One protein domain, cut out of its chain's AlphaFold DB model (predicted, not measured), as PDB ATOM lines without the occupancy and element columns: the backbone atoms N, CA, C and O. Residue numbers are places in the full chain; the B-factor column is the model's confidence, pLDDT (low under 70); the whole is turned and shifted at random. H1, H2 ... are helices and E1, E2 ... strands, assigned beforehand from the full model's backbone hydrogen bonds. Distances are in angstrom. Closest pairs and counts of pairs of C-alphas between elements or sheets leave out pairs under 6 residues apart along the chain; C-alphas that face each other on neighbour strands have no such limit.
ATOM      1  N   ALA A 249     146.178 183.960 192.869       72.88
ATOM      2  CA  ALA A 249     147.121 183.266 191.994       72.88
ATOM      3  C   ALA A 249     148.211 182.532 192.801       72.88
ATOM      4  O   ALA A 249     148.440 181.331 192.607       72.88
ATOM      5  N   HIS A 250     148.829 183.205 193.775       81.50
ATOM      6  CA  HIS A 250     149.799 182.591 194.684       81.50
ATOM      7  C   HIS A 250     149.154 181.551 195.609       81.50
ATOM      8  O   HIS A 250     149.741 180.496 195.849       81.50
ATOM      9  N   ASN A 251     147.927 181.768 196.088       85.75
ATOM     10  CA  ASN A 251     147.193 180.773 196.873       85.75
ATOM     11  C   ASN A 251     146.872 179.518 196.046       85.75
ATOM     12  O   ASN A 251     147.022 178.402 196.552       85.75
ATOM     13  N   TRP A 252     146.544 179.657 194.758       90.50
ATOM     14  CA  TRP A 252     146.413 178.513 193.857       90.50
ATOM     15  C   TRP A 252     147.727 177.727 193.754       90.50
ATOM     16  O   TRP A 252     147.694 176.503 193.910       90.50
ATOM     17  N   ILE A 253     148.878 178.397 193.605       88.62
ATOM     18  CA  ILE A 253     150.206 177.752 193.636       88.62
ATOM     19  C   ILE A 253     150.450 177.034 194.974       88.62
ATOM     20  O   ILE A 253     150.871 175.873 194.972       88.62
ATOM     21  N   LYS A 254     150.088 177.644 196.113       90.00
ATOM     22  CA  LYS A 254     150.155 176.997 197.440       90.00
ATOM     23  C   LYS A 254     149.346 175.691 197.471       90.00
ATOM     24  O   LYS A 254     149.870 174.685 197.948       90.00
ATOM     25  N   THR A 255     148.153 175.626 196.855       91.88
ATOM     26  CA  THR A 255     147.399 174.350 196.742       91.88
ATOM     27  C   THR A 255     148.123 173.266 195.930       91.88
ATOM     28  O   THR A 255     147.837 172.080 196.100       91.88
ATOM     29  N   LYS A 256     149.058 173.637 195.041       93.81
ATOM     30  CA  LYS A 256     149.835 172.693 194.220       93.81
ATOM     31  C   LYS A 256     151.172 172.292 194.849       93.81
ATOM     32  O   LYS A 256     151.766 171.335 194.356       93.81
ATOM     33  N   ARG A 257     151.619 172.918 195.951       93.12
ATOM     34  CA  ARG A 257     152.912 172.629 196.619       93.12
ATOM     35  C   ARG A 257     153.169 171.126 196.826       93.12
ATOM     36  O   ARG A 257     154.248 170.667 196.483       93.12
ATOM     37  N   ARG A 258     152.170 170.339 197.263       92.69
ATOM     38  CA  ARG A 258     152.276 168.866 197.467       92.69
ATOM     39  C   ARG A 258     152.457 168.045 196.174       92.69
ATOM     40  O   ARG A 258     152.852 166.883 196.232       92.69
ATOM     41  N   LEU A 259     152.107 168.602 195.014       93.12
ATOM     42  CA  LEU A 259     152.407 168.005 193.707       93.12
ATOM     43  C   LEU A 259     153.775 168.481 193.211       93.12
ATOM     44  O   LEU A 259     154.578 167.651 192.804       93.12
ATOM     45  N   ILE A 260     154.047 169.786 193.307       94.31
ATOM     46  CA  ILE A 260     155.324 170.407 192.918       94.31
ATOM     47  C   ILE A 260     156.496 169.735 193.648       94.31
ATOM     48  O   ILE A 260     157.460 169.333 193.009       94.31
ATOM     49  N   SER A 261     156.372 169.495 194.958       93.62
ATOM     50  CA  SER A 261     157.406 168.874 195.800       93.62
ATOM     51  C   SER A 261     157.726 167.405 195.482       93.62
ATOM     52  O   SER A 261     158.547 166.805 196.170       93.62
ATOM     53  N   LYS A 262     157.069 166.790 194.487       94.62
ATOM     54  CA  LYS A 262     157.455 165.472 193.953       94.62
ATOM     55  C   LYS A 262     158.525 165.557 192.863       94.62
ATOM     56  O   LYS A 262     159.067 164.521 192.471       94.62
ATOM     57  N   TYR A 263     158.782 166.752 192.341       95.38
ATOM     58  CA  TYR A 263     159.628 166.990 191.181       95.38
ATOM     59  C   TYR A 263     160.885 167.762 191.573       95.38
ATOM     60  O   TYR A 263     160.820 168.696 192.372       95.38
ATOM     61  N   SER A 264     162.027 167.389 191.001       95.00
ATOM     62  CA  SER A 264     163.240 168.205 191.095       95.00
ATOM     63  C   SER A 264     163.145 169.403 190.143       95.00
ATOM     64  O   SER A 264     162.378 169.391 189.180       95.00
ATOM     65  N   THR A 265     163.905 170.474 190.376       94.94
ATOM     66  CA  THR A 265     163.703 171.735 189.634       94.94
ATOM     67  C   THR A 265     164.108 171.671 188.152       94.94
ATOM     68  O   THR A 265     163.690 172.517 187.370       94.94
ATOM     69  N   ASN A 266     164.813 170.624 187.711       95.62
ATOM     70  CA  ASN A 266     164.988 170.290 186.289       95.62
ATOM     71  C   ASN A 266     163.778 169.560 185.661       95.62
ATOM     72  O   ASN A 266     163.617 169.596 184.446       95.62
ATOM     73  N   GLU A 267     162.939 168.895 186.461       95.75
ATOM     74  CA  GLU A 267     161.704 168.232 186.015       95.75
ATOM     75  C   GLU A 267     160.492 169.187 186.012       95.75
ATOM     76  O   GLU A 267     159.477 168.890 185.385       95.75
ATOM     77  N   ILE A 268     160.567 170.318 186.722       97.31
ATOM     78  CA  ILE A 268     159.528 171.359 186.732       97.31
ATOM     79  C   ILE A 268     159.756 172.295 185.545       97.31
ATOM     80  O   ILE A 268     160.804 172.932 185.449       97.31
ATOM     81  N   LEU A 269     158.765 172.392 184.660       97.31
ATOM     82  CA  LEU A 269     158.837 173.064 183.365       97.31
ATOM     83  C   LEU A 269     157.744 174.125 183.213       97.31
ATOM     84  O   LEU A 269     156.634 173.982 183.726       97.31
ATOM     85  N   ASN A 270     158.032 175.163 182.440       96.25
ATOM     86  CA  ASN A 270     157.119 176.252 182.122       96.25
ATOM     87  C   ASN A 270     157.203 176.609 180.631       96.25
ATOM     88  O   ASN A 270     158.272 176.501 180.025       96.25
ATOM     89  N   SER A 271     156.076 176.988 180.027       94.44
ATOM     90  CA  SER A 271     156.013 177.370 178.614       94.44
ATOM     91  C   SER A 271     154.771 178.212 178.305       94.44
ATOM     92  O   SER A 271     153.668 177.857 178.722       94.44
ATOM     93  N   ASP A 272     154.932 179.289 177.534       89.62
ATOM     94  CA  ASP A 272     153.820 180.077 176.986       89.62
ATOM     95  C   ASP A 272     154.109 180.622 175.574       89.62
ATOM     96  O   ASP A 272     155.247 180.648 175.103       89.62
ATOM     97  N   TYR A 273     153.059 181.073 174.891       83.62
ATOM     98  CA  TYR A 273     153.127 181.771 173.615       83.62
ATOM     99  C   TYR A 273     153.448 183.257 173.813       83.62
ATOM    100  O   TYR A 273     152.586 184.042 174.212       83.62
ATOM    101  N   CYS A 274     154.628 183.703 173.388       82.06
ATOM    102  CA  CYS A 274     154.922 185.131 173.279       82.06
ATOM    103  C   CYS A 274     154.840 185.584 171.814       82.06
ATOM    104  O   CYS A 274     155.360 184.923 170.912       82.06
ATOM    105  N   SER A 275     154.156 186.702 171.556       72.06
ATOM    106  CA  SER A 275     153.862 187.185 170.198       72.06
ATOM    107  C   SER A 275     154.496 188.548 169.919       72.06
ATOM    108  O   SER A 275     154.340 189.476 170.709       72.06
ATOM    109  N   PHE A 276     155.180 188.671 168.780       64.81
ATOM    110  CA  PHE A 276     155.958 189.850 168.374       64.81
ATOM    111  C   PHE A 276     155.502 190.318 166.998       64.81
ATOM    112  O   PHE A 276     155.168 189.491 166.154       64.81
ATOM    113  N   GLN A 277     155.492 191.628 166.759       63.84
ATOM    114  CA  GLN A 277     155.106 192.203 165.466       63.84
ATOM    115  C   GLN A 277     156.180 191.927 164.397       63.84
ATOM    116  O   GLN A 277     157.359 191.849 164.719       63.84
ATOM    117  N   GLN A 278     155.796 191.813 163.120       55.62
ATOM    118  CA  GLN A 278     156.740 191.581 162.001       55.62
ATOM    119  C   GLN A 278     157.548 192.835 161.598       55.62
ATOM    120  O   GLN A 278     158.226 192.845 160.569       55.62
ATOM    121  N   GLU A 279     157.350 193.933 162.320       55.16
ATOM    122  CA  GLU A 279     158.081 195.194 162.246       55.16
ATOM    123  C   GLU A 279     157.804 195.908 163.575       55.16
ATOM    124  O   GLU A 279     156.696 196.411 163.774       55.16
ATOM    125  N   TYR A 280     158.753 195.900 164.514       52.72
ATOM    126  CA  TYR A 280     158.584 196.635 165.765       52.72
ATOM    127  C   TYR A 280     158.607 198.145 165.515       52.72
ATOM    128  O   TYR A 280     159.486 198.677 164.834       52.72
ATOM    129  N   TYR A 308     154.386 187.125 164.726       75.50
ATOM    130  CA  TYR A 308     154.962 185.799 164.894       75.50
ATOM    131  C   TYR A 308     154.778 185.366 166.342       75.50
ATOM    132  O   TYR A 308     155.011 186.157 167.258       75.50
ATOM    133  N   THR A 309     154.347 184.126 166.549       85.56
ATOM    134  CA  THR A 309     154.235 183.534 167.884       85.56
ATOM    135  C   THR A 309     155.385 182.558 168.089       85.56
ATOM    136  O   THR A 309     155.564 181.649 167.279       85.56
ATOM    137  N   PHE A 310     156.137 182.712 169.178       89.50
ATOM    138  CA  PHE A 310     157.135 181.735 169.610       89.50
ATOM    139  C   PHE A 310     156.754 181.141 170.969       89.50
ATOM    140  O   PHE A 310     156.101 181.806 171.772       89.50
ATOM    141  N   GLN A 311     157.130 179.884 171.197       93.81
ATOM    142  CA  GLN A 311     156.881 179.167 172.447       93.81
ATOM    143  C   GLN A 311     158.141 178.380 172.854       93.81
ATOM    144  O   GLN A 311     158.398 177.318 172.274       93.81
ATOM    145  N   PRO A 312     158.935 178.887 173.815       95.81
ATOM    146  CA  PRO A 312     160.071 178.181 174.399       95.81
ATOM    147  C   PRO A 312     159.643 177.311 175.589       95.81
ATOM    148  O   PRO A 312     158.533 177.446 176.112       95.81
ATOM    149  N   VAL A 313     160.548 176.459 176.073       97.31
ATOM    150  CA  VAL A 313     160.376 175.724 177.336       97.31
ATOM    151  C   VAL A 313     161.509 176.098 178.288       97.31
ATOM    152  O   VAL A 313     162.678 176.033 177.920       97.31
ATOM    153  N   THR A 314     161.172 176.478 179.518       97.38
ATOM    154  CA  THR A 314     162.143 176.724 180.594       97.38
ATOM    155  C   THR A 314     161.944 175.739 181.733       97.38
ATOM    156  O   THR A 314     160.813 175.354 182.025       97.38
ATOM    157  N   SER A 315     163.026 175.358 182.407       97.56
ATOM    158  CA  SER A 315     162.996 174.565 183.640       97.56
ATOM    159  C   SER A 315     163.241 175.430 184.879       97.56
ATOM    160  O   SER A 315     163.948 176.439 184.823       97.56
ATOM    161  N   ALA A 316     162.689 175.022 186.022       96.94
ATOM    162  CA  ALA A 316     162.766 175.783 187.269       96.94
ATOM    163  C   ALA A 316     164.182 175.864 187.866       96.94
ATOM    164  O   ALA A 316     164.471 176.785 188.623       96.94
ATOM    165  N   ASN A 317     165.090 174.959 187.481       96.00
ATOM    166  CA  ASN A 317     166.519 175.055 187.793       96.00
ATOM    167  C   ASN A 317     167.262 176.096 186.926       96.00
ATOM    168  O   ASN A 317     168.478 176.222 187.056       96.00
ATOM    169  N   GLY A 318     166.556 176.833 186.061       95.88
ATOM    170  CA  GLY A 318     167.075 177.996 185.347       95.88
ATOM    171  C   GLY A 318     167.594 177.742 183.932       95.88
ATOM    172  O   GLY A 318     168.394 178.537 183.453       95.88
ATOM    173  N   HIS A 319     167.186 176.669 183.250       96.75
ATOM    174  CA  HIS A 319     167.619 176.427 181.867       96.75
ATOM    175  C   HIS A 319     166.519 176.805 180.875       96.75
ATOM    176  O   HIS A 319     165.347 176.484 181.071       96.75
ATOM    177  N   LEU A 320     166.910 177.471 179.789       96.69
ATOM    178  CA  LEU A 320     166.110 177.615 178.577       96.69
ATOM    179  C   LEU A 320     166.440 176.421 177.674       96.69
ATOM    180  O   LEU A 320     167.542 176.351 177.130       96.69
ATOM    181  N   LEU A 321     165.511 175.467 177.589       96.12
ATOM    182  CA  LEU A 321     165.724 174.173 176.940       96.12
ATOM    183  C   LEU A 321     165.784 174.327 175.420       96.12
ATOM    184  O   LEU A 321     164.956 175.027 174.845       96.12
ATOM    185  N   ASP A 322     166.722 173.632 174.775       93.25
ATOM    186  CA  ASP A 322     167.189 173.887 173.406       93.25
ATOM    187  C   ASP A 322     166.096 174.174 172.368       93.25
ATOM    188  O   ASP A 322     166.275 175.054 171.521       93.25
ATOM    189  N   ASP A 361     145.192 173.730 167.442       85.44
ATOM    190  CA  ASP A 361     145.331 172.327 167.894       85.44
ATOM    191  C   ASP A 361     146.468 171.549 167.203       85.44
ATOM    192  O   ASP A 361     147.326 170.985 167.873       85.44
ATOM    193  N   GLU A 362     146.535 171.596 165.870       89.12
ATOM    194  CA  GLU A 362     147.628 171.053 165.037       89.12
ATOM    195  C   GLU A 362     149.038 171.486 165.496       89.12
ATOM    196  O   GLU A 362     149.994 170.714 165.457       89.12
ATOM    197  N   LYS A 363     149.177 172.741 165.930       91.00
ATOM    198  CA  LYS A 363     150.463 173.393 166.223       91.00
ATOM    199  C   LYS A 363     150.856 173.205 167.682       91.00
ATOM    200  O   LYS A 363     152.035 173.030 167.969       91.00
ATOM    201  N   TYR A 364     149.870 173.127 168.575       91.00
ATOM    202  CA  TYR A 364     150.072 172.622 169.928       91.00
ATOM    203  C   TYR A 364     150.434 171.130 169.925       91.00
ATOM    204  O   TYR A 364     151.328 170.729 170.663       91.00
ATOM    205  N   HIS A 365     149.841 170.314 169.046       92.19
ATOM    206  CA  HIS A 365     150.269 168.925 168.872       92.19
ATOM    207  C   HIS A 365     151.741 168.849 168.436       92.19
ATOM    208  O   HIS A 365     152.511 168.159 169.096       92.19
ATOM    209  N   ALA A 366     152.155 169.634 167.429       93.56
ATOM    210  CA  ALA A 366     153.561 169.736 167.017       93.56
ATOM    211  C   ALA A 366     154.496 170.233 168.143       93.56
ATOM    212  O   ALA A 366     155.613 169.737 168.279       93.56
ATOM    213  N   PHE A 367     154.052 171.168 168.993       95.19
ATOM    214  CA  PHE A 367     154.791 171.533 170.209       95.19
ATOM    215  C   PHE A 367     154.967 170.323 171.139       95.19
ATOM    216  O   PHE A 367     156.091 170.014 171.528       95.19
ATOM    217  N   LEU A 368     153.897 169.591 171.455       94.25
ATOM    218  CA  LEU A 368     153.988 168.425 172.337       94.25
ATOM    219  C   LEU A 368     154.888 167.320 171.751       94.25
ATOM    220  O   LEU A 368     155.671 166.731 172.493       94.25
ATOM    221  N   THR A 369     154.813 167.037 170.444       94.75
ATOM    222  CA  THR A 369     155.513 165.904 169.808       94.75
ATOM    223  C   THR A 369     156.945 166.190 169.356       94.75
ATOM    224  O   THR A 369     157.770 165.280 169.423       94.75
ATOM    225  N   GLU A 370     157.255 167.405 168.894       95.81
ATOM    226  CA  GLU A 370     158.540 167.739 168.247       95.81
ATOM    227  C   GLU A 370     159.384 168.750 169.038       95.81
ATOM    228  O   GLU A 370     160.599 168.805 168.841       95.81
ATOM    229  N   VAL A 371     158.766 169.526 169.938       96.38
ATOM    230  CA  VAL A 371     159.471 170.437 170.856       96.38
ATOM    231  C   VAL A 371     159.615 169.795 172.229       96.38
ATOM    232  O   VAL A 371     160.727 169.497 172.645       96.38
ATOM    233  N   LEU A 372     158.502 169.537 172.920       95.19
ATOM    234  CA  LEU A 372     158.506 169.089 174.310       95.19
ATOM    235  C   LEU A 372     158.976 167.637 174.453       95.19
ATOM    236  O   LEU A 372     159.881 167.368 175.234       95.19
ATOM    237  N   ARG A 373     158.400 166.688 173.702       94.06
ATOM    238  CA  ARG A 373     158.711 165.253 173.856       94.06
ATOM    239  C   ARG A 373     160.203 164.900 173.696       94.06
ATOM    240  O   ARG A 373     160.648 164.035 174.446       94.06
ATOM    241  N   PRO A 374     160.991 165.530 172.800       94.44
ATOM    242  CA  PRO A 374     162.445 165.332 172.756       94.44
ATOM    243  C   PRO A 374     163.236 165.939 173.928       94.44
ATOM    244  O   PRO A 374     164.390 165.564 174.109       94.44
ATOM    245  N   LEU A 375     162.657 166.872 174.692       93.31
ATOM    246  CA  LEU A 375     163.322 167.585 175.793       93.31
ATOM    247  C   LEU A 375     163.057 166.980 177.185       93.31
ATOM    248  O   LEU A 375     163.699 167.389 178.150       93.31
ATOM    249  N   VAL A 376     162.101 166.052 177.324       93.38
ATOM    250  CA  VAL A 376     161.591 165.607 178.636       93.38
ATOM    251  C   VAL A 376     161.842 164.131 178.936       93.38
ATOM    252  O   VAL A 376     161.762 163.261 178.069       93.38
ATOM    253  N   GLY A 377     162.111 163.841 180.212       90.25
ATOM    254  CA  GLY A 377     162.235 162.477 180.729       90.25
ATOM    255  C   GLY A 377     160.884 161.777 180.932       90.25
ATOM    256  O   GLY A 377     159.827 162.256 180.529       90.25
ATOM    257  N   LYS A 378     160.900 160.630 181.627       87.44
ATOM    258  CA  LYS A 378     159.679 159.867 181.982       87.44
ATOM    259  C   LYS A 378     158.818 160.517 183.082       87.44
ATOM    260  O   LYS A 378     157.799 159.945 183.468       87.44
ATOM    261  N   LYS A 379     159.259 161.653 183.619       93.06
ATOM    262  CA  LYS A 379     158.710 162.342 184.786       93.06
ATOM    263  C   LYS A 379     158.981 163.836 184.621       93.06
ATOM    264  O   LYS A 379     160.127 164.214 184.396       93.06
ATOM    265  N   PHE A 380     157.929 164.652 184.652       95.44
ATOM    266  CA  PHE A 380     158.014 166.116 184.596       95.44
ATOM    267  C   PHE A 380     156.700 166.772 185.049       95.44
ATOM    268  O   PHE A 380     155.635 166.153 185.022       95.44
ATOM    269  N   LEU A 381     156.763 168.044 185.433       95.75
ATOM    270  CA  LEU A 381     155.604 168.864 185.778       95.75
ATOM    271  C   LEU A 381     155.579 170.089 184.868       95.75
ATOM    272  O   LEU A 381     156.381 170.997 185.051       95.75
ATOM    273  N   LEU A 382     154.672 170.119 183.893       95.25
ATOM    274  CA  LEU A 382     154.553 171.233 182.954       95.25
ATOM    275  C   LEU A 382     153.477 172.223 183.406       95.25
ATOM    276  O   LEU A 382     152.325 171.843 183.605       95.25
ATOM    277  N   PHE A 383     153.843 173.498 183.483       94.75
ATOM    278  CA  PHE A 383     152.933 174.628 183.634       94.75
ATOM    279  C   PHE A 383     152.664 175.295 182.277       94.75
ATOM    280  O   PHE A 383     153.611 175.711 181.604       94.75
ATOM    281  N   LEU A 384     151.385 175.423 181.904       90.75
ATOM    282  CA  LEU A 384     150.893 176.098 180.692       90.75
ATOM    283  C   LEU A 384     149.772 177.101 181.017       90.75
ATOM    284  O   LEU A 384     149.143 177.036 182.078       90.75
ATOM    285  N   HIS A 385     149.466 177.996 180.073       81.94
ATOM    286  CA  HIS A 385     148.303 178.879 180.181       81.94
ATOM    287  C   HIS A 385     146.991 178.152 179.820       81.94
ATOM    288  O   HIS A 385     146.960 177.203 179.036       81.94
ATOM    289  N   SER A 386     145.873 178.594 180.398       76.12
ATOM    290  CA  SER A 386     144.551 177.935 180.348       76.12
ATOM    291  C   SER A 386     143.799 178.053 179.010       76.12
ATOM    292  O   SER A 386     142.576 177.932 178.956       76.12
ATOM    293  N   TRP A 387     144.493 178.263 177.888       75.75
ATOM    294  CA  TRP A 387     143.834 178.396 176.586       75.75
ATOM    295  C   TRP A 387     143.118 177.116 176.172       75.75
ATOM    296  O   TRP A 387     143.669 176.029 176.318       75.75
ATOM    297  N   LYS A 388     141.954 177.237 175.524       73.50
ATOM    298  CA  LYS A 388     141.143 176.092 175.059       73.50
ATOM    299  C   LYS A 388     141.939 175.062 174.237       73.50
ATOM    300  O   LYS A 388     141.666 173.873 174.324       73.50
ATOM    301  N   THR A 389     142.939 175.515 173.479       71.44
ATOM    302  CA  THR A 389     143.867 174.663 172.716       71.44
ATOM    303  C   THR A 389     144.868 173.910 173.600       71.44
ATOM    304  O   THR A 389     145.129 172.739 173.339       71.44
ATOM    305  N   GLN A 390     145.433 174.552 174.633       75.25
ATOM    306  CA  GLN A 390     146.433 173.940 175.523       75.25
ATOM    307  C   GLN A 390     145.809 173.121 176.664       75.25
ATOM    308  O   GLN A 390     146.382 172.117 177.090       75.25
ATOM    309  N   ALA A 391     144.610 173.505 177.108       75.12
ATOM    310  CA  ALA A 391     143.865 172.897 178.208       75.12
ATOM    311  C   ALA A 391     143.362 171.465 177.935       75.12
ATOM    312  O   ALA A 391     142.838 170.806 178.836       75.12
ATOM    313  N   ASP A 392     143.518 170.965 176.708       79.88
ATOM    314  CA  ASP A 392     143.131 169.611 176.325       79.88
ATOM    315  C   ASP A 392     144.097 168.557 176.903       79.88
ATOM    316  O   ASP A 392     145.056 168.100 176.270       79.88
ATOM    317  N   LEU A 393     143.794 168.140 178.133       81.81
ATOM    318  CA  LEU A 393     144.453 167.043 178.843       81.81
ATOM    319  C   LEU A 393     144.420 165.713 178.068       81.81
ATOM    320  O   LEU A 393     145.265 164.852 178.315       81.81
ATOM    321  N   THR A 394     143.487 165.532 177.127       85.31
ATOM    322  CA  THR A 394     143.411 164.345 176.260       85.31
ATOM    323  C   THR A 394     144.550 164.354 175.249       85.31
ATOM    324  O   THR A 394     145.263 163.358 175.133       85.31
ATOM    325  N   LYS A 395     144.789 165.492 174.580       86.50
ATOM    326  CA  LYS A 395     145.937 165.672 173.670       86.50
ATOM    327  C   LYS A 395     147.267 165.495 174.403       86.50
ATOM    328  O   LYS A 395     148.153 164.822 173.884       86.50
ATOM    329  N   PHE A 396     147.388 166.036 175.619       89.44
ATOM    330  CA  PHE A 396     148.582 165.845 176.452       89.44
ATOM    331  C   PHE A 396     148.819 164.359 176.772       89.44
ATOM    332  O   PHE A 396     149.879 163.823 176.452       89.44
ATOM    333  N   ARG A 397     147.811 163.659 177.314       89.00
ATOM    334  CA  ARG A 397     147.898 162.223 177.648       89.00
ATOM    335  C   ARG A 397     148.097 161.321 176.427       89.00
ATOM    336  O   ARG A 397     148.734 160.285 176.551       89.00
ATOM    337  N   ALA A 398     147.603 161.704 175.249       90.25
ATOM    338  CA  ALA A 398     147.836 160.955 174.012       90.25
ATOM    339  C   ALA A 398     149.308 161.004 173.553       90.25
ATOM    340  O   ALA A 398     149.800 160.036 172.977       90.25
ATOM    341  N   VAL A 399     150.025 162.103 173.823       90.81
ATOM    342  CA  VAL A 399     151.472 162.215 173.549       90.81
ATOM    343  C   VAL A 399     152.311 161.617 174.689       90.81
ATOM    344  O   VAL A 399     153.355 161.017 174.425       90.81
ATOM    345  N   PHE A 400     151.831 161.717 175.934       90.81
ATOM    346  CA  PHE A 400     152.505 161.254 177.153       90.81
ATOM    347  C   PHE A 400     151.639 160.253 177.960       90.81
ATOM    348  O   PHE A 400     151.171 160.580 179.052       90.81
ATOM    349  N   PRO A 401     151.393 159.025 177.450       81.00
ATOM    350  CA  PRO A 401     150.442 158.091 178.069       81.00
ATOM    351  C   PRO A 401     150.991 157.323 179.283       81.00
ATOM    352  O   PRO A 401     150.217 156.904 180.136       81.00
ATOM    353  N   ASN A 402     152.313 157.121 179.358       63.62
ATOM    354  CA  ASN A 402     152.967 156.163 180.265       63.62
ATOM    355  C   ASN A 402     154.086 156.823 181.095       63.62
ATOM    356  O   ASN A 402     155.225 156.349 181.108       63.62
ATOM    357  N   GLN A 403     153.801 157.969 181.713       62.81
ATOM    358  CA  GLN A 403     154.793 158.799 182.403       62.81
ATOM    359  C   GLN A 403     154.239 159.373 183.713       62.81
ATOM    360  O   GLN A 403     153.040 159.614 183.832       62.81
ATOM    361  N   ASP A 404     155.123 159.658 184.677       84.06
ATOM    362  CA  ASP A 404     154.801 160.451 185.880       84.06
ATOM    363  C   ASP A 404     154.802 161.950 185.520       84.06
ATOM    364  O   ASP A 404     155.516 162.778 186.090       84.06
ATOM    365  N   SER A 405     154.060 162.279 184.460       88.81
ATOM    366  CA  SER A 405     154.019 163.583 183.805       88.81
ATOM    367  C   SER A 405     152.693 164.279 184.093       88.81
ATOM    368  O   SER A 405     151.636 163.799 183.672       88.81
ATOM    369  N   HIS A 406     152.737 165.422 184.769       91.25
ATOM    370  CA  HIS A 406     151.540 166.195 185.102       91.25
ATOM    371  C   HIS A 406     151.516 167.523 184.336       91.25
ATOM    372  O   HIS A 406     152.526 168.215 184.236       91.25
ATOM    373  N   LEU A 407     150.336 167.887 183.828       91.25
ATOM    374  CA  LEU A 407     150.046 169.202 183.259       91.25
ATOM    375  C   LEU A 407     149.254 170.025 184.281       91.25
ATOM    376  O   LEU A 407     148.185 169.606 184.729       91.25
ATOM    377  N   LEU A 408     149.774 171.199 184.629       92.31
ATOM    378  CA  LEU A 408     149.087 172.229 185.396       92.31
ATOM    379  C   LEU A 408     148.757 173.412 184.483       92.31
ATOM    380  O   LEU A 408     149.611 173.933 183.771       92.31
ATOM    381  N   LEU A 409     147.496 173.834 184.526       90.12
ATOM    382  CA  LEU A 409     146.983 174.987 183.793       90.12
ATOM    383  C   LEU A 409     146.771 176.123 184.791       90.12
ATOM    384  O   LEU A 409     146.047 175.933 185.771       90.12
ATOM    385  N   PHE A 410     147.382 177.282 184.555       84.69
ATOM    386  CA  PHE A 410     147.158 178.460 185.398       84.69
ATOM    387  C   PHE A 410     145.681 178.905 185.355       84.69
ATOM    388  O   PHE A 410     145.077 178.848 184.279       84.69
ATOM    389  N   PRO A 411     145.079 179.370 186.468       78.94
ATOM    390  CA  PRO A 411     143.735 179.954 186.465       78.94
ATOM    391  C   PRO A 411     143.572 181.064 185.418       78.94
ATOM    392  O   PRO A 411     144.511 181.822 185.162       78.94
ATOM    393  N   GLU A 412     142.382 181.194 184.825       74.44
ATOM    394  CA  GLU A 412     142.104 182.301 183.900       74.44
ATOM    395  C   GLU A 412     142.338 183.656 184.600       74.44
ATOM    396  O   GLU A 412     142.005 183.830 185.771       74.44
ATOM    397  N   GLY A 413     142.979 184.602 183.907       67.44
ATOM    398  CA  GLY A 413     143.353 185.912 184.459       67.44
ATOM    399  C   GLY A 413     144.626 185.943 185.322       67.44
ATOM    400  O   GLY A 413     145.209 187.012 185.470       67.44
ATOM    401  N   SER A 414     145.117 184.805 185.827       66.75
ATOM    402  CA  SER A 414     146.286 184.771 186.733       66.75
ATOM    403  C   SER A 414     147.658 184.891 186.048       66.75
ATOM    404  O   SER A 414     148.653 185.158 186.721       66.75
ATOM    405  N   THR A 415     147.730 184.708 184.721       67.62
ATOM    406  CA  THR A 415     148.987 184.605 183.952       67.62
ATOM    407  C   THR A 415     149.981 185.724 184.275       67.62
ATOM    408  O   THR A 415     151.140 185.432 184.540       67.62
ATOM    409  N   GLY A 416     149.537 186.983 184.351       64.19
ATOM    410  CA  GLY A 416     150.423 188.131 184.597       64.19
ATOM    411  C   GLY A 416     151.217 188.087 185.912       64.19
ATOM    412  O   GLY A 416     152.207 188.800 186.027       64.19
ATOM    413  N   TYR A 417     150.813 187.241 186.867       71.38
ATOM    414  CA  TYR A 417     151.350 187.201 188.231       71.38
ATOM    415  C   TYR A 417     152.080 185.892 188.577       71.38
ATOM    416  O   TYR A 417     152.887 185.867 189.501       71.38
ATOM    417  N   ILE A 418     151.807 184.796 187.851       77.19
ATOM    418  CA  ILE A 418     152.416 183.470 188.104       77.19
ATOM    419  C   ILE A 418     152.992 182.779 186.853       77.19
ATOM    420  O   ILE A 418     153.461 181.643 186.939       77.19
ATOM    421  N   GLN A 419     153.016 183.446 185.693       83.75
ATOM    422  CA  GLN A 419     153.672 182.931 184.487       83.75
ATOM    423  C   GLN A 419     155.176 183.246 184.502       83.75
ATOM    424  O   GLN A 419     155.598 184.352 184.159       83.75
ATOM    425  N   ALA A 420     156.004 182.265 184.869       89.44
ATOM    426  CA  ALA A 420     157.446 182.451 185.066       89.44
ATOM    427  C   ALA A 420     158.180 183.052 183.845       89.44
ATOM    428  O   ALA A 420     159.119 183.837 184.009       89.44
ATOM    429  N   GLN A 421     157.741 182.740 182.618       90.38
ATOM    430  CA  GLN A 421     158.305 183.336 181.401       90.38
ATOM    431  C   GLN A 421     157.921 184.819 181.188       90.38
ATOM    432  O   GLN A 421     158.771 185.576 180.718       90.38
ATOM    433  N   ASP A 422     156.724 185.280 181.575       80.50
ATOM    434  CA  ASP A 422     156.338 186.707 181.502       80.50
ATOM    435  C   ASP A 422     156.988 187.550 182.612       80.50
ATOM    436  O   ASP A 422     157.337 188.715 182.395       80.50
ATOM    437  N   LEU A 423     157.189 186.956 183.792       78.69
ATOM    438  CA  LEU A 423     157.839 187.593 184.942       78.69
ATOM    439  C   LEU A 423     159.341 187.844 184.705       78.69
ATOM    440  O   LEU A 423     159.911 188.773 185.277       78.69
ATOM    441  N   SER A 424     159.982 187.061 183.826       84.25
ATOM    442  CA  SER A 424     161.418 187.186 183.545       84.25
ATOM    443  C   SER A 424     161.806 187.029 182.065       84.25
ATOM    444  O   SER A 424     162.147 188.022 181.414       84.25
ATOM    445  N   LEU A 425     161.756 185.811 181.503       88.50
ATOM    446  CA  LEU A 425     162.386 185.484 180.209       88.50
ATOM    447  C   LEU A 425     161.956 186.414 179.062       88.50
ATOM    448  O   LEU A 425     162.803 186.921 178.325       88.50
ATOM    449  N   PHE A 426     160.655 186.652 178.888       84.31
ATOM    450  CA  PHE A 426     160.142 187.443 177.769       84.31
ATOM    451  C   PHE A 426     160.492 188.932 177.877       84.31
ATOM    452  O   PHE A 426     160.580 189.603 176.848       84.31
ATOM    453  N   ARG A 427     160.760 189.446 179.087       80.06
ATOM    454  CA  ARG A 427     161.261 190.815 179.303       80.06
ATOM    455  C   ARG A 427     162.674 190.942 178.719       80.06
ATOM    456  O   ARG A 427     162.931 191.826 177.902       80.06
ATOM    457  N   SER A 428     163.543 189.980 179.039       82.06
ATOM    458  CA  SER A 428     164.889 189.843 178.459       82.06
ATOM    459  C   SER A 428     164.869 189.621 176.944       82.06
ATOM    460  O   SER A 428     165.616 190.278 176.219       82.06
ATOM    461  N   TRP A 429     163.988 188.749 176.445       85.38
ATOM    462  CA  TRP A 429     163.869 188.458 175.012       85.38
ATOM    463  C   TRP A 429     163.467 189.694 174.201       85.38
ATOM    464  O   TRP A 429     164.092 189.994 173.184       85.38
ATOM    465  N   ARG A 430     162.448 190.440 174.661       77.94
ATOM    466  CA  ARG A 430     162.010 191.690 174.016       77.94
ATOM    467  C   ARG A 430     163.141 192.714 173.976       77.94
ATOM    468  O   ARG A 430     163.403 193.248 172.909       77.94
ATOM    469  N   PHE A 431     163.866 192.904 175.079       77.38
ATOM    470  CA  PHE A 431     164.998 193.834 175.125       77.38
ATOM    471  C   PHE A 431     166.101 193.500 174.100       77.38
ATOM    472  O   PHE A 431     166.580 194.398 173.408       77.38
ATOM    473  N   ILE A 432     166.492 192.224 173.959       74.94
ATOM    474  CA  ILE A 432     167.503 191.827 172.958       74.94
ATOM    475  C   ILE A 432     166.954 192.020 171.531       74.94
ATOM    476  O   ILE A 432     167.656 192.562 170.677       74.94
ATOM    477  N   HIS A 433     165.697 191.638 171.274       76.38
ATOM    478  CA  HIS A 433     165.044 191.797 169.966       76.38
ATOM    479  C   HIS A 433     164.984 193.272 169.532       76.38
ATOM    480  O   HIS A 433     165.462 193.615 168.452       76.38
ATOM    481  N   GLU A 434     164.492 194.152 170.411       71.00
ATOM    482  CA  GLU A 434     164.420 195.602 170.189       71.00
ATOM    483  C   GLU A 434     165.803 196.203 169.884       71.00
ATOM    484  O   GLU A 434     165.927 197.067 169.015       71.00
ATOM    485  N   LYS A 435     166.865 195.728 170.553       69.69
ATOM    486  CA  LYS A 435     168.240 196.191 170.309       69.69
ATOM    487  C   LYS A 435     168.791 195.762 168.946       69.69
ATOM    488  O   LYS A 435     169.432 196.582 168.288       69.69
ATOM    489  N   ILE A 436     168.522 194.534 168.496       70.12
ATOM    490  CA  ILE A 436     168.971 194.061 167.175       70.12
ATOM    491  C   ILE A 436     168.171 194.736 166.046       70.12
ATOM    492  O   ILE A 436     168.750 195.155 165.037       70.12
ATOM    493  N   GLU A 437     166.857 194.919 166.213       66.88
ATOM    494  CA  GLU A 437     166.033 195.687 165.267       66.88
ATOM    495  C   GLU A 437     166.501 197.146 165.157       66.88
ATOM    496  O   GLU A 437     166.632 197.662 164.051       66.88
ATOM    497  N   HIS A 438     166.820 197.801 166.276       64.38
ATOM    498  CA  HIS A 438     167.339 199.172 166.297       64.38
ATOM    499  C   HIS A 438     168.687 199.295 165.558       64.38
ATOM    500  O   HIS A 438     168.821 200.141 164.673       64.38
ATOM    501  N   TYR A 439     169.647 198.399 165.824       63.12
ATOM    502  CA  TYR A 439     170.946 198.376 165.132       63.12
ATOM    503  C   TYR A 439     170.802 198.150 163.613       63.12
ATOM    504  O   TYR A 439     171.386 198.883 162.812       63.12
ATOM    505  N   THR A 440     169.972 197.182 163.199       61.09
ATOM    506  CA  THR A 440     169.716 196.900 161.769       61.09
ATOM    507  C   THR A 440     168.911 198.004 161.063       61.09
ATOM    508  O   THR A 440     169.013 198.152 159.844       61.09
ATOM    509  N   HIS A 441     168.154 198.824 161.803       58.62
ATOM    510  CA  HIS A 441     167.488 200.023 161.278       58.62
ATOM    511  C   HIS A 441     168.488 201.158 161.012       58.62
ATOM    512  O   HIS A 441     168.478 201.729 159.920       58.62
ATOM    513  N   ILE A 442     169.353 201.463 161.991       52.16
ATOM    514  CA  ILE A 442     170.331 202.563 161.930       52.16
ATOM    515  C   ILE A 442     171.345 202.323 160.812       52.16
ATOM    516  O   ILE A 442     171.508 203.170 159.934       52.16
ATOM    517  N   ASN A 443     171.973 201.145 160.792       49.88
ATOM    518  CA  ASN A 443     173.083 200.845 159.882       49.88
ATOM    519  C   ASN A 443     172.638 200.507 158.447       49.88
ATOM    520  O   ASN A 443     173.460 200.117 157.623       49.88
ATOM    521  N   ARG A 444     171.337 200.639 158.139       52.06
ATOM    522  CA  ARG A 444     170.734 200.430 156.805       52.06
ATOM    523  C   ARG A 444     171.094 199.094 156.136       52.06
ATOM    524  O   ARG A 444     170.991 198.978 154.918       52.06
ATOM    525  N   THR A 445     171.458 198.080 156.924       53.75
ATOM    526  CA  THR A 445     171.822 196.741 156.441       53.75
ATOM    527  C   THR A 445     170.730 196.183 155.531       53.75
ATOM    528  O   THR A 445     169.556 196.217 155.905       53.75
ATOM    529  N   GLU A 446     171.095 195.606 154.381       49.81
ATOM    530  CA  GLU A 446     170.139 195.092 153.379       49.81
ATOM    531  C   GLU A 446     169.327 193.861 153.836       49.81
ATOM    532  O   GLU A 446     168.571 193.279 153.061       49.81
ATOM    533  N   MET A 447     169.412 193.485 155.115       51.44
ATOM    534  CA  MET A 447     168.517 192.511 155.726       51.44
ATOM    535  C   MET A 447     167.062 192.982 155.598       51.44
ATOM    536  O   MET A 447     166.602 193.902 156.289       51.44
ATOM    537  N   THR A 448     166.283 192.324 154.740       52.09
ATOM    538  CA  THR A 448     164.835 192.515 154.707       52.09
ATOM    539  C   THR A 448     164.236 191.973 156.002       52.09
ATOM    540  O   THR A 448     163.896 190.801 156.114       52.09
ATOM    541  N   ILE A 449     164.035 192.874 156.969       51.81
ATOM    542  CA  ILE A 449     163.352 192.639 158.259       51.81
ATOM    543  C   ILE A 449     161.976 191.950 158.085       51.81
ATOM    544  O   ILE A 449     161.420 191.449 159.041       51.81
ATOM    545  N   SER A 450     161.411 191.866 156.873       53.91
ATOM    546  CA  SER A 450     160.182 191.114 156.575       53.91
ATOM    547  C   SER A 450     160.367 189.641 156.163       53.91
ATOM    548  O   SER A 450     159.372 189.003 155.815       53.91
ATOM    549  N   ASP A 451     161.590 189.102 156.124       70.62
ATOM    550  CA  ASP A 451     161.854 187.763 155.586       70.62
ATOM    551  C   ASP A 451     161.844 186.654 156.643       70.62
ATOM    552  O   ASP A 451     162.374 186.775 157.742       70.62
ATOM    553  N   ARG A 452     161.285 185.499 156.269       79.38
ATOM    554  CA  ARG A 452     161.139 184.312 157.136       79.38
ATOM    555  C   ARG A 452     162.463 183.866 157.753       79.38
ATOM    556  O   ARG A 452     162.503 183.493 158.921       79.38
ATOM    557  N   GLN A 453     163.534 183.925 156.962       82.69
ATOM    558  CA  GLN A 453     164.872 183.530 157.386       82.69
ATOM    559  C   GLN A 453     165.454 184.495 158.425       82.69
ATOM    560  O   GLN A 453     166.139 184.044 159.337       82.69
ATOM    561  N   TYR A 454     165.133 185.794 158.343       79.94
ATOM    562  CA  TYR A 454     165.507 186.771 159.367       79.94
ATOM    563  C   TYR A 454     164.885 186.386 160.713       79.94
ATOM    564  O   TYR A 454     165.615 186.215 161.682       79.94
ATOM    565  N   PHE A 455     163.576 186.117 160.768       78.62
ATOM    566  CA  PHE A 455     162.924 185.718 162.022       78.62
ATOM    567  C   PHE A 455     163.419 184.376 162.569       78.62
ATOM    568  O   PHE A 455     163.665 184.272 163.765       78.62
ATOM    569  N   ILE A 456     163.640 183.365 161.724       84.94
ATOM    570  CA  ILE A 456     164.224 182.091 162.178       84.94
ATOM    571  C   ILE A 456     165.616 182.317 162.787       84.94
ATOM    572  O   ILE A 456     165.882 181.831 163.885       84.94
ATOM    573  N   ASN A 457     166.475 183.092 162.116       83.44
ATOM    574  CA  ASN A 457     167.833 183.366 162.582       83.44
ATOM    575  C   ASN A 457     167.837 184.205 163.869       83.44
ATOM    576  O   ASN A 457     168.507 183.834 164.826       83.44
ATOM    577  N   ILE A 458     167.068 185.297 163.925       82.69
ATOM    578  CA  ILE A 458     166.980 186.183 165.096       82.69
ATOM    579  C   ILE A 458     166.475 185.418 166.319       82.69
ATOM    580  O   ILE A 458     167.079 185.506 167.384       82.69
ATOM    581  N   TYR A 459     165.418 184.613 166.178       87.62
ATOM    582  CA  TYR A 459     164.895 183.845 167.307       87.62
ATOM    583  C   TYR A 459     165.859 182.741 167.743       87.62
ATOM    584  O   TYR A 459     166.028 182.541 168.940       87.62
ATOM    585  N   HIS A 460     166.538 182.071 166.806       87.88
ATOM    586  CA  HIS A 460     167.602 181.116 167.124       87.88
ATOM    587  C   HIS A 460     168.766 181.775 167.890       87.88
ATOM    588  O   HIS A 460     169.209 181.236 168.903       87.88
ATOM    589  N   ILE A 461     169.222 182.956 167.456       85.94
ATOM    590  CA  ILE A 461     170.316 183.709 168.091       85.94
ATOM    591  C   ILE A 461     169.921 184.173 169.498       85.94
ATOM    592  O   ILE A 461     170.671 183.938 170.443       85.94
ATOM    593  N   ILE A 462     168.738 184.779 169.666       88.38
ATOM    594  CA  ILE A 462     168.260 185.235 170.982       88.38
ATOM    595  C   ILE A 462     168.051 184.043 171.927       88.38
ATOM    596  O   ILE A 462     168.401 184.139 173.102       88.38
ATOM    597  N   HIS A 463     167.558 182.905 171.421       91.31
ATOM    598  CA  HIS A 463     167.453 181.673 172.204       91.31
ATOM    599  C   HIS A 463     168.820 181.203 172.699       91.31
ATOM    600  O   HIS A 463     168.996 180.987 173.890       91.31
ATOM    601  N   ASN A 464     169.794 181.075 171.793       89.12
ATOM    602  CA  ASN A 464     171.140 180.611 172.121       89.12
ATOM    603  C   ASN A 464     171.812 181.543 173.147       89.12
ATOM    604  O   ASN A 464     172.356 181.084 174.147       89.12
ATOM    605  N   GLN A 465     171.669 182.862 172.965       87.19
ATOM    606  CA  GLN A 465     172.176 183.858 173.909       87.19
ATOM    607  C   GLN A 465     171.523 183.743 175.296       87.19
ATOM    608  O   GLN A 465     172.220 183.861 176.299       87.19
ATOM    609  N   LEU A 466     170.208 183.505 175.377       90.94
ATOM    610  CA  LEU A 466     169.480 183.363 176.649       90.94
ATOM    611  C   LEU A 466     169.581 181.962 177.278       90.94
ATOM    612  O   LEU A 466     169.249 181.812 178.452       90.94
ATOM    613  N   SER A 467     170.078 180.961 176.547       92.62
ATOM    614  CA  SER A 467     170.485 179.656 177.090       92.62
ATOM    615  C   SER A 467     171.877 179.690 177.752       92.62
ATOM    616  O   SER A 467     172.285 178.692 178.342       92.62
ATOM    617  N   ALA A 468     172.612 180.810 177.689       90.75
ATOM    618  CA  ALA A 468     173.919 180.945 178.335       90.75
ATOM    619  C   ALA A 468     173.819 180.920 179.883       90.75
ATOM    620  O   ALA A 468     172.905 181.544 180.432       90.75
ATOM    621  N   PRO A 469     174.781 180.303 180.610       92.56
ATOM    622  CA  PRO A 469     174.737 180.171 182.078       92.56
ATOM    623  C   PRO A 469     174.586 181.485 182.864       92.56
ATOM    624  O   PRO A 469     173.996 181.489 183.943       92.56
ATOM    625  N   ALA A 470     175.050 182.604 182.298       91.06
ATOM    626  CA  ALA A 470     174.802 183.971 182.774       91.06
ATOM    627  C   ALA A 470     173.331 184.216 183.173       91.06
ATOM    628  O   ALA A 470     173.018 184.802 184.212       91.06
ATOM    629  N   PHE A 471     172.394 183.704 182.369       93.44
ATOM    630  CA  PHE A 471     170.962 183.939 182.545       93.44
ATOM    631  C   PHE A 471     170.251 182.854 183.364       93.44
ATOM    632  O   PHE A 471     169.036 182.938 183.549       93.44
ATOM    633  N   THR A 472     170.972 181.880 183.935       95.38
ATOM    634  CA  THR A 472     170.362 180.828 184.763       95.38
ATOM    635  C   THR A 472     169.639 181.410 185.980       95.38
ATOM    636  O   THR A 472     168.467 181.093 186.202       95.38
ATOM    637  N   ASN A 473     170.262 182.335 186.720       94.38
ATOM    638  CA  ASN A 473     169.600 183.016 187.842       94.38
ATOM    639  C   ASN A 473     168.427 183.897 187.377       94.38
ATOM    640  O   ASN A 473     167.414 183.984 188.068       94.38
ATOM    641  N   LEU A 474     168.516 184.495 186.181       92.56
ATOM    642  CA  LEU A 474     167.422 185.267 185.587       92.56
ATOM    643  C   LEU A 474     166.204 184.381 185.285       92.56
ATOM    644  O   LEU A 474     165.076 184.777 185.580       92.56
ATOM    645  N   ILE A 475     166.406 183.172 184.756       95.19
ATOM    646  CA  ILE A 475     165.313 182.225 184.497       95.19
ATOM    647  C   ILE A 475     164.741 181.693 185.819       95.19
ATOM    648  O   ILE A 475     163.520 181.720 185.984       95.19
ATOM    649  N   LYS A 476     165.584 181.303 186.794       95.62
ATOM    650  CA  LYS A 476     165.132 180.893 188.142       95.62
ATOM    651  C   LYS A 476     164.241 181.948 188.805       95.62
ATOM    652  O   LYS A 476     163.185 181.606 189.332       95.62
ATOM    653  N   ASN A 477     164.623 183.224 188.717       92.50
ATOM    654  CA  ASN A 477     163.877 184.342 189.298       92.50
ATOM    655  C   ASN A 477     162.406 184.412 188.824       92.50
ATOM    656  O   ASN A 477     161.531 184.823 189.581       92.50
ATOM    657  N   GLY A 478     162.102 183.964 187.599       90.44
ATOM    658  CA  GLY A 478     160.717 183.879 187.116       90.44
ATOM    659  C   GLY A 478     159.873 182.840 187.869       90.44
ATOM    660  O   GLY A 478     158.707 183.088 188.164       90.44
ATOM    661  N   PHE A 479     160.457 181.692 188.227       95.31
ATOM    662  CA  PHE A 479     159.776 180.643 189.001       95.31
ATOM    663  C   PHE A 479     159.624 181.005 190.487       95.31
ATOM    664  O   PHE A 479     158.679 180.541 191.129       95.31
ATOM    665  N   ILE A 480     160.517 181.855 191.002       91.50
ATOM    666  CA  ILE A 480     160.499 182.362 192.381       91.50
ATOM    667  C   ILE A 480     159.420 183.440 192.551       91.50
ATOM    668  O   ILE A 480     158.570 183.296 193.426       91.50
ATOM    669  N   GLN A 481     159.346 184.436 191.654       82.94
ATOM    670  CA  GLN A 481     158.233 185.408 191.621       82.94
ATOM    671  C   GLN A 481     156.860 184.714 191.475       82.94
ATOM    672  O   GLN A 481     155.879 185.094 192.114       82.94
ATOM    673  N   ALA A 482     156.793 183.632 190.690       86.25
ATOM    674  CA  ALA A 482     155.595 182.801 190.559       86.25
ATOM    675  C   ALA A 482     155.285 181.916 191.793       86.25
ATOM    676  O   ALA A 482     154.297 181.182 191.787       86.25
ATOM    677  N   GLN A 483     156.131 181.930 192.833       91.19
ATOM    678  CA  GLN A 483     156.087 181.070 194.030       91.19
ATOM    679  C   GLN A 483     156.089 179.547 193.757       91.19
ATOM    680  O   GLN A 483     155.761 178.749 194.652       91.19
ATOM    681  N   ILE A 484     156.467 179.139 192.535       93.25
ATOM    682  CA  ILE A 484     156.595 177.736 192.104       93.25
ATOM    683  C   ILE A 484     157.797 177.091 192.803       93.25
ATOM    684  O   ILE A 484     157.706 175.945 193.247       93.25
ATOM    685  N   THR A 485     158.897 177.833 192.934       92.69
ATOM    686  CA  THR A 485     160.099 177.436 193.677       92.69
ATOM    687  C   THR A 485     160.452 178.465 194.745       92.69
ATOM    688  O   THR A 485     160.188 179.653 194.593       92.69
ATOM    689  N   ASN A 486     161.090 177.998 195.820       88.31
ATOM    690  CA  ASN A 486     161.572 178.830 196.924       88.31
ATOM    691  C   ASN A 486     163.110 178.725 197.046       88.31
ATOM    692  O   ASN A 486     163.643 178.711 198.153       88.31
ATOM    693  N   GLU A 487     163.827 178.533 195.932       85.44
ATOM    694  CA  GLU A 487     165.296 178.479 195.949       85.44
ATOM    695  C   GLU A 487     165.869 179.885 196.176       85.44
ATOM    696  O   GLU A 487     165.507 180.818 195.461       85.44
ATOM    697  N   THR A 488     166.812 180.043 197.107       85.69
ATOM    698  CA  THR A 488     167.646 181.252 197.168       85.69
ATOM    699  C   THR A 488     168.536 181.311 195.925       85.69
ATOM    700  O   THR A 488     169.179 180.321 195.570       85.69
ATOM    701  N   ILE A 489     168.592 182.468 195.266       88.56
ATOM    702  CA  ILE A 489     169.423 182.699 194.078       88.56
ATOM    703  C   ILE A 489     170.508 183.736 194.351       88.56
ATOM    704  O   ILE A 489     170.337 184.634 195.171       88.56
ATOM    705  N   GLY A 490     171.634 183.592 193.652       86.81
ATOM    706  CA  GLY A 490     172.688 184.601 193.631       86.81
ATOM    707  C   GLY A 490     172.344 185.773 192.708       86.81
ATOM    708  O   GLY A 490     171.212 185.922 192.247       86.81
ATOM    709  N   GLN A 491     173.357 186.582 192.393       89.44
ATOM    710  CA  GLN A 491     173.227 187.741 191.510       89.44
ATOM    711  C   GLN A 491     172.530 187.391 190.181       89.44
ATOM    712  O   GLN A 491     172.838 186.386 189.535       89.44
ATOM    713  N   ILE A 492     171.585 188.244 189.777       88.44
ATOM    714  CA  ILE A 492     170.843 188.124 188.521       88.44
ATOM    715  C   ILE A 492     171.500 189.023 187.475       88.44
ATOM    716  O   ILE A 492     171.380 190.250 187.535       88.44
ATOM    717  N   GLU A 493     172.153 188.417 186.490       85.12
ATOM    718  CA  GLU A 493     172.680 189.145 185.340       85.12
ATOM    719  C   GLU A 493     171.560 189.495 184.350       85.12
ATOM    720  O   GLU A 493     170.653 188.700 184.090       85.12
ATOM    721  N   LYS A 494     171.604 190.709 183.791       82.50
ATOM    722  CA  LYS A 494     170.593 191.230 182.856       82.50
ATOM    723  C   LYS A 494     171.215 191.366 181.463       82.50
ATOM    724  O   LYS A 494     172.363 191.800 181.370       82.50
ATOM    725  N   PRO A 495     170.484 191.102 180.359       78.06
ATOM    726  CA  PRO A 495     171.062 191.166 179.015       78.06
ATOM    727  C   PRO A 495     171.693 192.513 178.656       78.06
ATOM    728  O   PRO A 495     172.660 192.539 177.906       78.06
ATOM    729  N   LYS A 496     171.194 193.628 179.212       77.00
ATOM    730  CA  LYS A 496     171.812 194.959 179.083       77.00
ATOM    731  C   LYS A 496     173.286 194.955 179.501       77.00
ATOM    732  O   LYS A 496     174.107 195.562 178.825       77.00
ATOM    733  N   ASP A 497     173.580 194.308 180.620       78.19
ATOM    734  CA  ASP A 497     174.843 194.439 181.344       78.19
ATOM    735  C   ASP A 497     175.850 193.336 180.958       78.19
ATOM    736  O   ASP A 497     177.042 193.489 181.204       78.19
ATOM    737  N   VAL A 498     175.368 192.274 180.291       78.44
ATOM    738  CA  VAL A 498     176.168 191.174 179.717       78.44
ATOM    739  C   VAL A 498     176.329 191.308 178.196       78.44
ATOM    740  O   VAL A 498     177.444 191.297 177.692       78.44
ATOM    741  N   CYS A 499     175.232 191.451 177.443       73.56
ATOM    742  CA  CYS A 499     175.246 191.387 175.972       73.56
ATOM    743  C   CYS A 499     175.499 192.736 175.281       73.56
ATOM    744  O   CYS A 499     175.719 192.759 174.073       73.56
ATOM    745  N   PHE A 500     175.400 193.858 176.006       69.88
ATOM    746  CA  PHE A 500     175.510 195.213 175.441       69.88
ATOM    747  C   PHE A 500     176.459 196.126 176.232       69.88
ATOM    748  O   PHE A 500     176.393 197.352 176.113       69.88
ATOM    749  N   ARG A 501     177.357 195.537 177.032       64.69
ATOM    750  CA  ARG A 501     178.442 196.253 177.707       64.69
ATOM    751  C   ARG A 501     179.634 196.397 176.757       64.69
ATOM    752  O   ARG A 501     180.587 195.627 176.813       64.69
TER     753      ARG A 501
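AT A GLANCE: This is residues 249 to 280, 308 to 322 and 361 to 501 of the 513 residues of the protein "Hypothetical protein" of Rotaria sp. Silwood2 (UniProt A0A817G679). A branched, twisted sheet of six strands has the long helix H5 slanting over one face, with H6 and H7 over that same face, while H1, H2 and H3 only graze the sheet. H5 reaches past the sheet, residues 442 to 447 stick out beyond it, and the small helix H8 packs on H5 after a long link. The printed part has 188 residues, with named elements in the order H1 E1 E2 E3 E4 H2 E5 H3 E6 H4 H5 H6 H7 H8; its class is mixed, helices and strands. The sheet is mixed too, with parallel and antiparallel pairs. The whole is compact, with a radius of gyration of the C-alphas of 17.2 A and spans of 54 by 40 by 30 A.

HOW THE PARTS SIT: H1, residues 249 to 260, only grazes the sheet with residues 253 to 260. E1, residues 268 to 270, is followed after a tight link by E2, residues 274 to 277. E3, residues 308 to 315, is antiparallel to E1, with N 270 and O 314 2.8 A apart, and to E2, with N 274 and O 310 2.9 A apart. It forms a hairpin with E4, residues 320 to 322, where N 321 and O 313 are 2.9 A apart. H2, residues 361 to 372, only grazes the sheet with residues 364 to 372. E5, residues 379 to 384, is parallel to E1, with N 269 and O 381 2.8 A apart. H3, residues 393 to 399, also only grazes the sheet; it touches H2 at a steep tilt of 51 degrees, the closest C-alphas being those of Thr 369 and Val 399, 6.6 A apart. E6, residues 404 to 409, is parallel to E5, with N 408 and O 382 2.8 A apart; E5, H3 and E6 form a strand-helix-strand unit, two parallel neighbour strands with a helix between, with a right-handed crossover. H4, residues 415 to 418, is not on the sheet and only just touches H1, with 3 pairs of C-alphas within 8 A, the closest those of Ala 249 and Ile 418, 6.6 A apart. The hub is H5, residues 420 to 442, at a height over the sheet of 7.8 A; it lies over E3, slantwise at 46 degrees on the local plane. H6, residues 452 to 466, touches H5 at a steep tilt of 54 degrees, opposite ways; their closest C-alphas, of Trp 429 and Ile 462, are 6.8 A apart. H7, residues 469 to 481, touches H5 with the C-alphas of Ala 420 and Gly 478 closest, 4.1 A apart. H8, residues 495 to 499, touches H5 with the C-alphas of Ser 428 and Pro 495 closest, 6.3 A apart. Every O i to N i+4 pair is within hydrogen-bond range in H3, H6 and H8; the counts are 6 of 8 in H1, 7 of 8 in H2, 17 of 19 in H5 and 5 of 9 in H7, and H4 is too short for such a pair.

IN THESE COORDINATES: H1 begins at C-alpha 249, (147.121, 183.266, 191.994), and is 15.3 A long. E3 is 23.3 A long, E5 16.3 A and E6 16.6 A. H5 is 33.3 A long, from (157.446, 182.451, 185.066) to (170.331, 202.563, 161.930), with a kink of 33 degrees near residue 427. H6 is 21.2 A and H7 19.8 A long; H8 ends at (175.246, 191.387, 175.972).

THE WHOLE: The C-alphas of Arg 258 and Arg 444, 54.7 A apart, are the two farthest apart. Residues 281 to 307 and 323 to 360 are not printed; the gaps between C-alphas are 11.5 A and 22.6 A. The link from H7 to H8 is long. The mean pLDDT of the printed part is 83.6; among the residues under 70 are 437 to 450.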